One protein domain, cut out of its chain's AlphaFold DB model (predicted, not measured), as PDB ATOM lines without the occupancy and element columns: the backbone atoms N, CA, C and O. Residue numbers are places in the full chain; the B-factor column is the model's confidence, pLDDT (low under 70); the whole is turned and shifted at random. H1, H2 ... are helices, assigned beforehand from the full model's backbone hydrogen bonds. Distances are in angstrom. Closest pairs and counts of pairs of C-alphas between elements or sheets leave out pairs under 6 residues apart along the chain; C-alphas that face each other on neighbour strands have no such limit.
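What this domain is: This is residues 10 to 85 of the 88 residues of an uncharacterized protein of Sphingomonas sp. Leaf339 (UniProt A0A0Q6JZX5). The longest helix, H1, is set off by itself at one end of an extended stretch, residues 23 to 31, and at the other end of that stretch lies a body of short crossed helices, where H5 packs about perpendicular to both H2 and H4, with H3 beside this group. The short H6 and the last printed residues lie away from H4 and H5, at the edge of the body. The printed part has 76 residues with six named helices, H1 to H6 in order along the chain, and no named strand: the class is all helix. The whole is loose, with a radius of gyration of the C-alphas of 14.3 A and spans of 42 by 31 by 21 A.

How they stand to each other: Start at H1, residues 10 to 22, which touches no helix; its residues 10 to 15 stand free. Go on to H2, residues 32 to 38, which is apart from H1. H2 touches H5, residues 70 to 76, about perpendicular at 75 degrees; their closest C-alphas, those of Pro 33 and Tyr 76, are 5.2 A apart. H4, residues 53 to 64, touches H5 with residues 53 to 57 alone, about perpendicular at 86 degrees; look at the closest C-alphas, those of Ala 54 and Pro 70, 5.2 A apart. H3, residues 40 to 48, and H4 form a helical hairpin and only just touch, with 3 pairs of C-alphas within 8 A, on H4 from residues 53 to 56 alone. They run opposite ways at a steep tilt of 43 degrees, and their closest C-alphas, those of Ile 43 and Ile 56, are 7.0 A apart. H2 and H3 meet only through their link. H6, residues 80 to 83, is close to H3 but not clearly touching: the closest C-alphas, those of Asp 41 and Ala 80, are 7.6 A apart. In H1, H2, H3, H4 and H5 every O i to N i+4 pair is within hydrogen-bond range; H6 is too short for such a pair, and its 1 pair of O i to N i+3 is within range.

Where its parts are: Find C-alpha 10 at (232.246, 266.396, 335.186); from there H1 runs 18.4 A to C-alpha 22. H4 begins at C-alpha 53, at (208.889, 258.801, 330.930), and is 15.9 A long. H3 measures 12.3 A, H5 10.1 A, H2 9.9 A and H6 5.2 A, the last ending at C-alpha 83, at (210.890, 277.973, 330.769).

The domain as a whole: The two C-alphas farthest apart, those of Gly 24 and Gly 50, are 43.0 A apart. The printed part has no cut. The link from H1 to H2, 9 residues, is short; the other four links are tight, and no link is long. The mean pLDDT of the printed part is 87.9, and residues 80 to 85 are under 70.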
ATOM      1  N   PRO A  10     231.501 266.971 334.066       93.19
ATOM      2  CA  PRO A  10     232.246 266.396 335.186       93.19
ATOM      3  C   PRO A  10     233.280 267.348 335.802       93.19
ATOM      4  O   PRO A  10     233.514 267.294 337.010       93.19
ATOM      5  N   GLU A  11     233.915 268.213 335.005       95.56
ATOM      6  CA  GLU A  11     234.856 269.220 335.513       95.56
ATOM      7  C   GLU A  11     234.135 270.297 336.324       95.56
ATOM      8  O   GLU A  11     234.582 270.624 337.426       95.56
ATOM      9  N   ALA A  12     232.988 270.774 335.837       94.06
ATOM     10  CA  ALA A  12     232.149 271.724 336.562       94.06
ATOM     11  C   ALA A  12     231.681 271.159 337.917       94.06
ATOM     12  O   ALA A  12     231.839 271.816 338.949       94.06
ATOM     13  N   LEU A  13     231.197 269.911 337.946       92.12
ATOM     14  CA  LEU A  13     230.747 269.248 339.177       92.12
ATOM     15  C   LEU A  13     231.888 269.067 340.189       92.12
ATOM     16  O   LEU A  13     231.711 269.327 341.380       92.12
ATOM     17  N   ARG A  14     233.086 268.672 339.733       94.75
ATOM     18  CA  ARG A  14     234.270 268.557 340.604       94.75
ATOM     19  C   ARG A  14     234.669 269.905 341.199       94.75
ATOM     20  O   ARG A  14     234.978 269.972 342.390       94.75
ATOM     21  N   ALA A  15     234.647 270.968 340.396       94.94
ATOM     22  CA  ALA A  15     234.945 272.315 340.867       94.94
ATOM     23  C   ALA A  15     233.931 272.768 341.929       94.94
ATOM     24  O   ALA A  15     234.330 273.178 343.018       94.94
ATOM     25  N   GLN A  16     232.629 272.607 341.669       93.69
ATOM     26  CA  GLN A  16     231.563 272.954 342.614       93.69
ATOM     27  C   GLN A  16     231.702 272.196 343.942       93.69
ATOM     28  O   GLN A  16     231.674 272.808 345.011       93.69
ATOM     29  N   GLN A  17     231.924 270.878 343.893       93.19
ATOM     30  CA  GLN A  17     232.139 270.055 345.088       93.19
ATOM     31  C   GLN A  17     233.353 270.527 345.898       93.19
ATOM     32  O   GLN A  17     233.281 270.627 347.126       93.19
ATOM     33  N   HIS A  18     234.462 270.852 345.226       94.75
ATOM     34  CA  HIS A  18     235.667 271.343 345.889       94.75
ATOM     35  C   HIS A  18     235.435 272.690 346.585       94.75
ATOM     36  O   HIS A  18     235.835 272.866 347.737       94.75
ATOM     37  N   LEU A  19     234.744 273.623 345.924       95.25
ATOM     38  CA  LEU A  19     234.415 274.928 346.496       95.25
ATOM     39  C   LEU A  19     233.508 274.796 347.725       95.25
ATOM     40  O   LEU A  19     233.807 275.384 348.764       95.25
ATOM     41  N   ARG A  20     232.452 273.974 347.659       95.31
ATOM     42  CA  ARG A  20     231.556 273.732 348.804       95.31
ATOM     43  C   ARG A  20     232.302 273.148 349.996       95.31
ATOM     44  O   ARG A  20     232.173 273.664 351.104       95.31
ATOM     45  N   LYS A  21     233.141 272.135 349.758       93.94
ATOM     46  CA  LYS A  21     233.975 271.522 350.797       93.94
ATOM     47  C   LYS A  21     234.892 272.547 351.464       93.94
ATOM     48  O   LYS A  21     234.987 272.564 352.687       93.94
ATOM     49  N   THR A  22     235.537 273.409 350.678       95.12
ATOM     50  CA  THR A  22     236.425 274.466 351.190       95.12
ATOM     51  C   THR A  22     235.671 275.501 352.023       95.12
ATOM     52  O   THR A  22     236.185 275.968 353.035       95.12
ATOM     53  N   LEU A  23     234.431 275.814 351.647       95.69
ATOM     54  CA  LEU A  23     233.557 276.713 352.401       95.69
ATOM     55  C   LEU A  23     232.911 276.052 353.633       95.69
ATOM     56  O   LEU A  23     232.180 276.718 354.361       95.69
ATOM     57  N   GLY A  24     233.135 274.754 353.864       95.06
ATOM     58  CA  GLY A  24     232.442 274.001 354.912       95.06
ATOM     59  C   GLY A  24     230.936 273.851 354.658       95.06
ATOM     60  O   GLY A  24     230.179 273.555 355.580       95.06
ATOM     61  N   LEU A  25     230.492 274.061 353.417       87.81
ATOM     62  CA  LEU A  25     229.114 273.839 353.004       87.81
ATOM     63  C   LEU A  25     228.934 272.339 352.773       87.81
ATOM     64  O   LEU A  25     229.668 271.729 351.993       87.81
ATOM     65  N   GLY A  26     227.962 271.737 353.459       83.19
ATOM     66  CA  GLY A  26     227.597 270.339 353.241       83.19
ATOM     67  C   GLY A  26     227.135 270.062 351.807       83.19
ATOM     68  O   GLY A  26     227.064 270.961 350.954       83.19
ATOM     69  N   GLU A  27     226.791 268.802 351.549       83.88
ATOM     70  CA  GLU A  27     226.276 268.362 350.250       83.88
ATOM     71  C   GLU A  27     225.105 269.231 349.789       83.88
ATOM     72  O   GLU A  27     224.196 269.556 350.560       83.88
ATOM     73  N   GLU A  28     225.148 269.636 348.523       89.12
ATOM     74  CA  GLU A  28     224.037 270.351 347.917       89.12
ATOM     75  C   GLU A  28     222.874 269.392 347.702       89.12
ATOM     76  O   GLU A  28     223.047 268.313 347.138       89.12
ATOM     77  N   ARG A  29     221.686 269.784 348.160       88.56
ATOM     78  CA  ARG A  29     220.457 269.031 347.936       88.56
ATOM     79  C   ARG A  29     219.525 269.885 347.109       88.56
ATOM     80  O   ARG A  29     219.176 270.991 347.513       88.56
ATOM     81  N   PHE A  30     219.110 269.344 345.977       89.06
ATOM     82  CA  PHE A  30     218.131 269.980 345.118       89.06
ATOM     83  C   PHE A  30     216.757 269.366 345.385       89.06
ATOM     84  O   PHE A  30     216.652 268.141 345.502       89.06
ATOM     85  N   PRO A  31     215.690 270.174 345.483       89.94
ATOM     86  CA  PRO A  31     214.344 269.633 345.418       89.94
ATOM     87  C   PRO A  31     214.105 269.043 344.019       89.94
ATOM     88  O   PRO A  31     214.682 269.515 343.036       89.94
ATOM     89  N   VAL A  32     213.221 268.047 343.921       88.38
ATOM     90  CA  VAL A  32     212.911 267.337 342.664       88.38
ATOM     91  C   VAL A  32     212.671 268.276 341.469       88.38
ATOM     92  O   VAL A  32     213.283 268.037 340.433       88.38
ATOM     93  N   PRO A  33     211.899 269.380 341.573       88.56
ATOM     94  CA  PRO A  33     211.673 270.265 340.429       88.56
ATOM     95  C   PRO A  33     212.954 270.935 339.918       88.56
ATOM     96  O   PRO A  33     213.154 271.059 338.715       88.56
ATOM     97  N   ALA A  34     213.849 271.342 340.825       88.31
ATOM     98  CA  ALA A  34     215.124 271.949 340.449       88.31
ATOM     99  C   ALA A  34     216.058 270.921 339.801       88.31
ATOM    100  O   ALA A  34     216.728 271.229 338.821       88.31
ATOM    101  N   PHE A  35     216.060 269.692 340.323       90.81
ATOM    102  CA  PHE A  35     216.806 268.589 339.730       90.81
ATOM    103  C   PHE A  35     216.298 268.259 338.320       90.81
ATOM    104  O   PHE A  35     217.097 268.222 337.393       90.81
ATOM    105  N   VAL A  36     214.982 268.093 338.141       90.56
ATOM    106  CA  VAL A  36     214.367 267.814 336.833       90.56
ATOM    107  C   VAL A  36     214.684 268.924 335.835       90.56
ATOM    108  O   VAL A  36     215.064 268.622 334.711       90.56
ATOM    109  N   ASN A  37     214.618 270.194 336.248       88.31
ATOM    110  CA  ASN A  37     214.995 271.320 335.391       88.31
ATOM    111  C   ASN A  37     216.470 271.288 334.969       88.31
ATOM    112  O   ASN A  37     216.774 271.640 333.832       88.31
ATOM    113  N   MET A  38     217.382 270.849 335.839       89.38
ATOM    114  CA  MET A  38     218.811 270.769 335.522       89.38
ATOM    115  C   MET A  38     219.126 269.751 334.416       89.38
ATOM    116  O   MET A  38     220.061 269.976 333.660       89.38
ATOM    117  N   ILE A  39     218.361 268.659 334.324       91.94
ATOM    118  CA  ILE A  39     218.568 267.568 333.347       91.94
ATOM    119  C   ILE A  39     217.508 267.553 332.236       91.94
ATOM    120  O   ILE A  39     217.233 266.533 331.601       91.94
ATOM    121  N   SER A  40     216.800 268.665 332.086       90.88
ATOM    122  CA  SER A  40     215.579 268.717 331.295       90.88
ATOM    123  C   SER A  40     215.834 268.689 329.788       90.88
ATOM    124  O   SER A  40     214.998 268.163 329.054       90.88
ATOM    125  N   ASP A  41     216.996 269.163 329.341       91.31
ATOM    126  CA  ASP A  41     217.423 269.076 327.943       91.31
ATOM    127  C   ASP A  41     217.769 267.627 327.561       91.31
ATOM    128  O   ASP A  41     217.480 267.185 326.448       91.31
ATOM    129  N   GLU A  42     218.342 266.845 328.480       94.00
ATOM    130  CA  GLU A  42     218.559 265.410 328.288       94.00
ATOM    131  C   GLU A  42     217.239 264.631 328.293       94.00
ATOM    132  O   GLU A  42     217.070 263.712 327.489       94.00
ATOM    133  N   ILE A  43     216.287 264.998 329.162       92.44
ATOM    134  CA  ILE A  43     214.937 264.408 329.170       92.44
ATOM    135  C   ILE A  43     214.249 264.646 327.820       92.44
ATOM    136  O   ILE A  43     213.693 263.708 327.249       92.44
ATOM    137  N   GLU A  44     214.301 265.876 327.301       91.81
ATOM    138  CA  GLU A  44     213.716 266.240 326.005       91.81
ATOM    139  C   GLU A  44     214.347 265.434 324.863       91.81
ATOM    140  O   GLU A  44     213.639 264.744 324.130       91.81
ATOM    141  N   GLN A  45     215.680 265.387 324.795       93.31
ATOM    142  CA  GLN A  45     216.389 264.592 323.789       93.31
ATOM    143  C   GLN A  45     216.047 263.098 323.864       93.31
ATOM    144  O   GLN A  45     215.883 262.447 322.833       93.31
ATOM    145  N   LEU A  46     215.909 262.521 325.062       94.62
ATOM    146  CA  LEU A  46     215.530 261.112 325.201       94.62
ATOM    147  C   LEU A  46     214.092 260.856 324.726       94.62
ATOM    148  O   LEU A  46     213.854 259.840 324.064       94.62
ATOM    149  N   ARG A  47     213.155 261.769 324.995       93.62
ATOM    150  CA  ARG A  47     211.784 261.689 324.468       93.62
ATOM    151  C   ARG A  47     211.759 261.764 322.945       93.62
ATOM    152  O   ARG A  47     211.061 260.966 322.322       93.62
ATOM    153  N   ASP A  48     212.584 262.621 322.350       93.88
ATOM    154  CA  ASP A  48     212.710 262.741 320.891       93.88
ATOM    155  C   ASP A  48     213.259 261.464 320.236       93.88
ATOM    156  O   ASP A  48     212.934 261.159 319.087       93.88
ATOM    157  N   THR A  49     214.031 260.652 320.970       94.62
ATOM    158  CA  THR A  49     214.436 259.307 320.512       94.62
ATOM    159  C   THR A  49     213.347 258.237 320.662       94.62
ATOM    160  O   THR A  49     213.566 257.083 320.289       94.62
ATOM    161  N   GLY A  50     212.174 258.597 321.193       95.44
ATOM    162  CA  GLY A  50     211.028 257.712 321.401       95.44
ATOM    163  C   GLY A  50     210.978 257.027 322.768       95.44
ATOM    164  O   GLY A  50     210.160 256.125 322.949       95.44
ATOM    165  N   ARG A  51     211.827 257.418 323.731       95.00
ATOM    166  CA  ARG A  51     211.767 256.859 325.091       95.00
ATOM    167  C   ARG A  51     210.595 257.422 325.881       95.00
ATOM    168  O   ARG A  51     210.276 258.605 325.806       95.00
ATOM    169  N   THR A  52     209.993 256.560 326.687       94.06
ATOM    170  CA  THR A  52     208.899 256.913 327.593       94.06
ATOM    171  C   THR A  52     209.413 257.494 328.909       94.06
ATOM    172  O   THR A  52     210.524 257.197 329.350       94.06
ATOM    173  N   ASP A  53     208.567 258.258 329.602       92.50
ATOM    174  CA  ASP A  53     208.889 258.801 330.930       92.50
ATOM    175  C   ASP A  53     209.221 257.707 331.956       92.50
ATOM    176  O   ASP A  53     210.054 257.921 332.831       92.50
ATOM    177  N   ALA A  54     208.644 256.507 331.823       93.19
ATOM    178  CA  ALA A  54     208.984 255.364 332.671       93.19
ATOM    179  C   ALA A  54     210.422 254.869 332.454       93.19
ATOM    180  O   ALA A  54     211.136 254.558 333.412       93.19
ATOM    181  N   GLU A  55     210.872 254.826 331.201       94.19
ATOM    182  CA  GLU A  55     212.251 254.461 330.876       94.19
ATOM    183  C   GLU A  55     213.230 255.544 331.331       94.19
ATOM    184  O   GLU A  55     214.282 255.226 331.881       94.19
ATOM    185  N   ILE A  56     212.875 256.818 331.152       94.44
ATOM    186  CA  ILE A  56     213.699 257.955 331.580       94.44
ATOM    187  C   ILE A  56     213.819 257.994 333.110       94.44
ATOM    188  O   ILE A  56     214.928 258.110 333.628       94.44
ATOM    189  N   ALA A  57     212.715 257.808 333.839       93.12
ATOM    190  CA  ALA A  57     212.714 257.681 335.296       93.12
ATOM    191  C   ALA A  57     213.636 256.552 335.774       93.12
ATOM    192  O   ALA A  57     214.446 256.755 336.676       93.12
ATOM    193  N   THR A  58     213.580 255.390 335.114       93.81
ATOM    194  CA  THR A  58     214.458 254.250 335.422       93.81
ATOM    195  C   THR A  58     215.937 254.600 335.223       93.81
ATOM    196  O   THR A  58     216.770 254.248 336.057       93.81
ATOM    197  N   LEU A  59     216.290 255.314 334.147       94.44
ATOM    198  CA  LEU A  59     217.673 255.751 333.901       94.44
ATOM    199  C   LEU A  59     218.158 256.734 334.978       94.44
ATOM    200  O   LEU A  59     219.285 256.624 335.461       94.44
ATOM    201  N   ILE A  60     217.298 257.673 335.379       92.62
ATOM    202  CA  ILE A  60     217.592 258.642 336.439       92.62
ATOM    203  C   ILE A  60     217.788 257.931 337.779       92.62
ATOM    204  O   ILE A  60     218.735 258.242 338.501       92.62
ATOM    205  N   GLU A  61     216.938 256.963 338.114       93.00
ATOM    206  CA  GLU A  61     217.056 256.177 339.343       93.00
ATOM    207  C   GLU A  61     218.358 255.367 339.368       93.00
ATOM    208  O   GLU A  61     219.080 255.394 340.365       93.00
ATOM    209  N   GLN A  62     218.722 254.722 338.255       91.56
ATOM    210  CA  GLN A  62     219.988 253.993 338.129       91.56
ATOM    211  C   GLN A  62     221.214 254.890 338.340       91.56
ATOM    212  O   GLN A  62     222.205 254.446 338.920       91.56
ATOM    213  N   ALA A  63     221.160 256.143 337.877       90.50
ATOM    214  CA  ALA A  63     222.266 257.088 337.997       90.50
ATOM    215  C   ALA A  63     222.321 257.793 339.363       90.50
ATOM    216  O   ALA A  63     223.407 258.052 339.881       90.50
ATOM    217  N   SER A  64     221.164 258.129 339.938       87.44
ATOM    218  CA  SER A  64     221.058 258.940 341.159       87.44
ATOM    219  C   SER A  64     220.936 258.118 342.443       87.44
ATOM    220  O   SER A  64     221.192 258.642 343.525       87.44
ATOM    221  N   GLY A  65     220.519 256.851 342.347       88.69
ATOM    222  CA  GLY A  65     220.175 256.019 343.501       88.69
ATOM    223  C   GLY A  65     218.893 256.452 344.223       88.69
ATOM    224  O   GLY A  65     218.587 255.916 345.287       88.69
ATOM    225  N   HIS A  66     218.147 257.414 343.669       86.19
ATOM    226  CA  HIS A  66     216.888 257.905 344.212       86.19
ATOM    227  C   HIS A  66     215.739 257.614 343.253       86.19
ATOM    228  O   HIS A  66     215.796 257.952 342.071       86.19
ATOM    229  N   THR A  67     214.671 257.018 343.782       86.38
ATOM    230  CA  THR A  67     213.456 256.768 343.014       86.38
ATOM    231  C   THR A  67     212.801 258.092 342.625       86.38
ATOM    232  O   THR A  67     212.486 258.918 343.483       86.38
ATOM    233  N   LEU A  68     212.578 258.262 341.325       86.44
ATOM    234  CA  LEU A  68     211.796 259.339 340.733       86.44
ATOM    235  C   LEU A  68     210.632 258.687 339.990       86.44
ATOM    236  O   LEU A  68     210.866 257.814 339.155       86.44
ATOM    237  N   SER A  69     209.387 259.056 340.294       87.00
ATOM    238  CA  SER A  69     208.258 258.451 339.584       87.00
ATOM    239  C   SER A  69     208.077 259.078 338.192       87.00
ATOM    240  O   SER A  69     208.428 260.243 337.982       87.00
ATOM    241  N   PRO A  70     207.488 258.353 337.226       86.50
ATOM    242  CA  PRO A  70     207.123 258.931 335.932       86.50
ATOM    243  C   PRO A  70     206.142 260.109 336.075       86.50
ATOM    244  O   PRO A  70     206.234 261.080 335.329       86.50
ATOM    245  N   ASP A  71     205.251 260.062 337.071       86.38
ATOM    246  CA  ASP A  71     204.358 261.173 337.423       86.38
ATOM    247  C   ASP A  71     205.127 262.414 337.896       86.38
ATOM    248  O   ASP A  71     204.744 263.533 337.558       86.38
ATOM    249  N   ASP A  72     206.232 262.252 338.632       85.69
ATOM    250  CA  ASP A  72     207.087 263.380 339.023       85.69
ATOM    251  C   ASP A  72     207.739 264.027 337.797       85.69
ATOM    252  O   ASP A  72     207.791 265.255 337.703       85.69
ATOM    253  N   LEU A  73     208.191 263.223 336.829       85.88
ATOM    254  CA  LEU A  73     208.703 263.747 335.563       85.88
ATOM    255  C   LEU A  73     207.622 264.516 334.810       85.88
ATOM    256  O   LEU A  73     207.860 265.656 334.432       85.88
ATOM    257  N   ALA A  74     206.427 263.951 334.642       84.94
ATOM    258  CA  ALA A  74     205.327 264.631 333.960       84.94
ATOM    259  C   ALA A  74     204.900 265.926 334.676       84.94
ATOM    260  O   ALA A  74     204.549 266.910 334.028       84.94
ATOM    261  N   ARG A  75     204.949 265.939 336.013       85.62
ATOM    262  CA  ARG A  75     204.537 267.075 336.844       85.62
ATOM    263  C   ARG A  75     205.547 268.216 336.869       85.62
ATOM    264  O   ARG A  75     205.138 269.372 336.946       85.62
ATOM    265  N   TYR A  76     206.838 267.902 336.914       85.75
ATOM    266  CA  TYR A  76     207.889 268.901 337.124       85.75
ATOM    267  C   TYR A  76     208.674 269.236 335.862       85.75
ATOM    268  O   TYR A  76     209.363 270.256 335.833       85.75
ATOM    269  N   TYR A  77     208.569 268.417 334.817       84.62
ATOM    270  CA  TYR A  77     209.132 268.755 333.524       84.62
ATOM    271  C   TYR A  77     208.441 269.994 332.962       84.62
ATOM    272  O   TYR A  77     207.235 270.003 332.727       84.62
ATOM    273  N   THR A  78     209.240 271.019 332.691       78.44
ATOM    274  CA  THR A  78     208.810 272.187 331.923       78.44
ATOM    275  C   THR A  78     209.536 272.147 330.578       78.44
ATOM    276  O   THR A  78     210.769 272.091 330.586       78.44
ATOM    277  N   PRO A  79     208.844 272.142 329.424       72.00
ATOM    278  CA  PRO A  79     209.501 272.188 328.117       72.00
ATOM    279  C   PRO A  79     210.275 273.497 327.934       72.00
ATOM    280  O   PRO A  79     209.874 274.538 328.457       72.00
ATOM    281  N   ALA A  80     211.376 273.465 327.176       64.50
ATOM    282  CA  ALA A  80     212.284 274.606 327.032       64.50
ATOM    283  C   ALA A  80     211.583 275.891 326.538       64.50
ATOM    284  O   ALA A  80     211.913 276.989 326.987       64.50
ATOM    285  N   GLY A  81     210.561 275.756 325.683       57.72
ATOM    286  CA  GLY A  81     209.746 276.878 325.198       57.72
ATOM    287  C   GLY A  81     208.914 277.584 326.278       57.72
ATOM    288  O   GLY A  81     208.593 278.757 326.122       57.72
ATOM    289  N   GLU A  82     208.613 276.909 327.388       59.88
ATOM    290  CA  GLU A  82     207.792 277.437 328.486       59.88
ATOM    291  C   GLU A  82     208.644 277.921 329.676       59.88
ATOM    292  O   GLU A  82     208.198 278.749 330.468       59.88
ATOM    293  N   ARG A  83     209.920 277.500 329.756       56.84
ATOM    294  CA  ARG A  83     210.890 277.973 330.769       56.84
ATOM    295  C   ARG A  83     211.206 279.471 330.646       56.84
ATOM    296  O   ARG A  83     211.483 280.110 331.655       56.84
ATOM    297  N   HIS A  84     211.136 280.035 329.437       53.50
ATOM    298  CA  HIS A  84     211.350 281.467 329.173       53.50
ATOM    299  C   HIS A  84     210.068 282.320 329.274       53.50
ATOM    300  O   HIS A  84     210.120 283.525 329.053       53.50
ATOM    301  N   GLY A  85     208.917 281.728 329.613       45.97
ATOM    302  CA  GLY A  85     207.636 282.442 329.717       45.97
ATOM    303  C   GLY A  85     207.400 283.177 331.043       45.97
ATOM    304  O   GLY A  85     206.359 283.808 331.199       45.97
TER     305      GLY A  85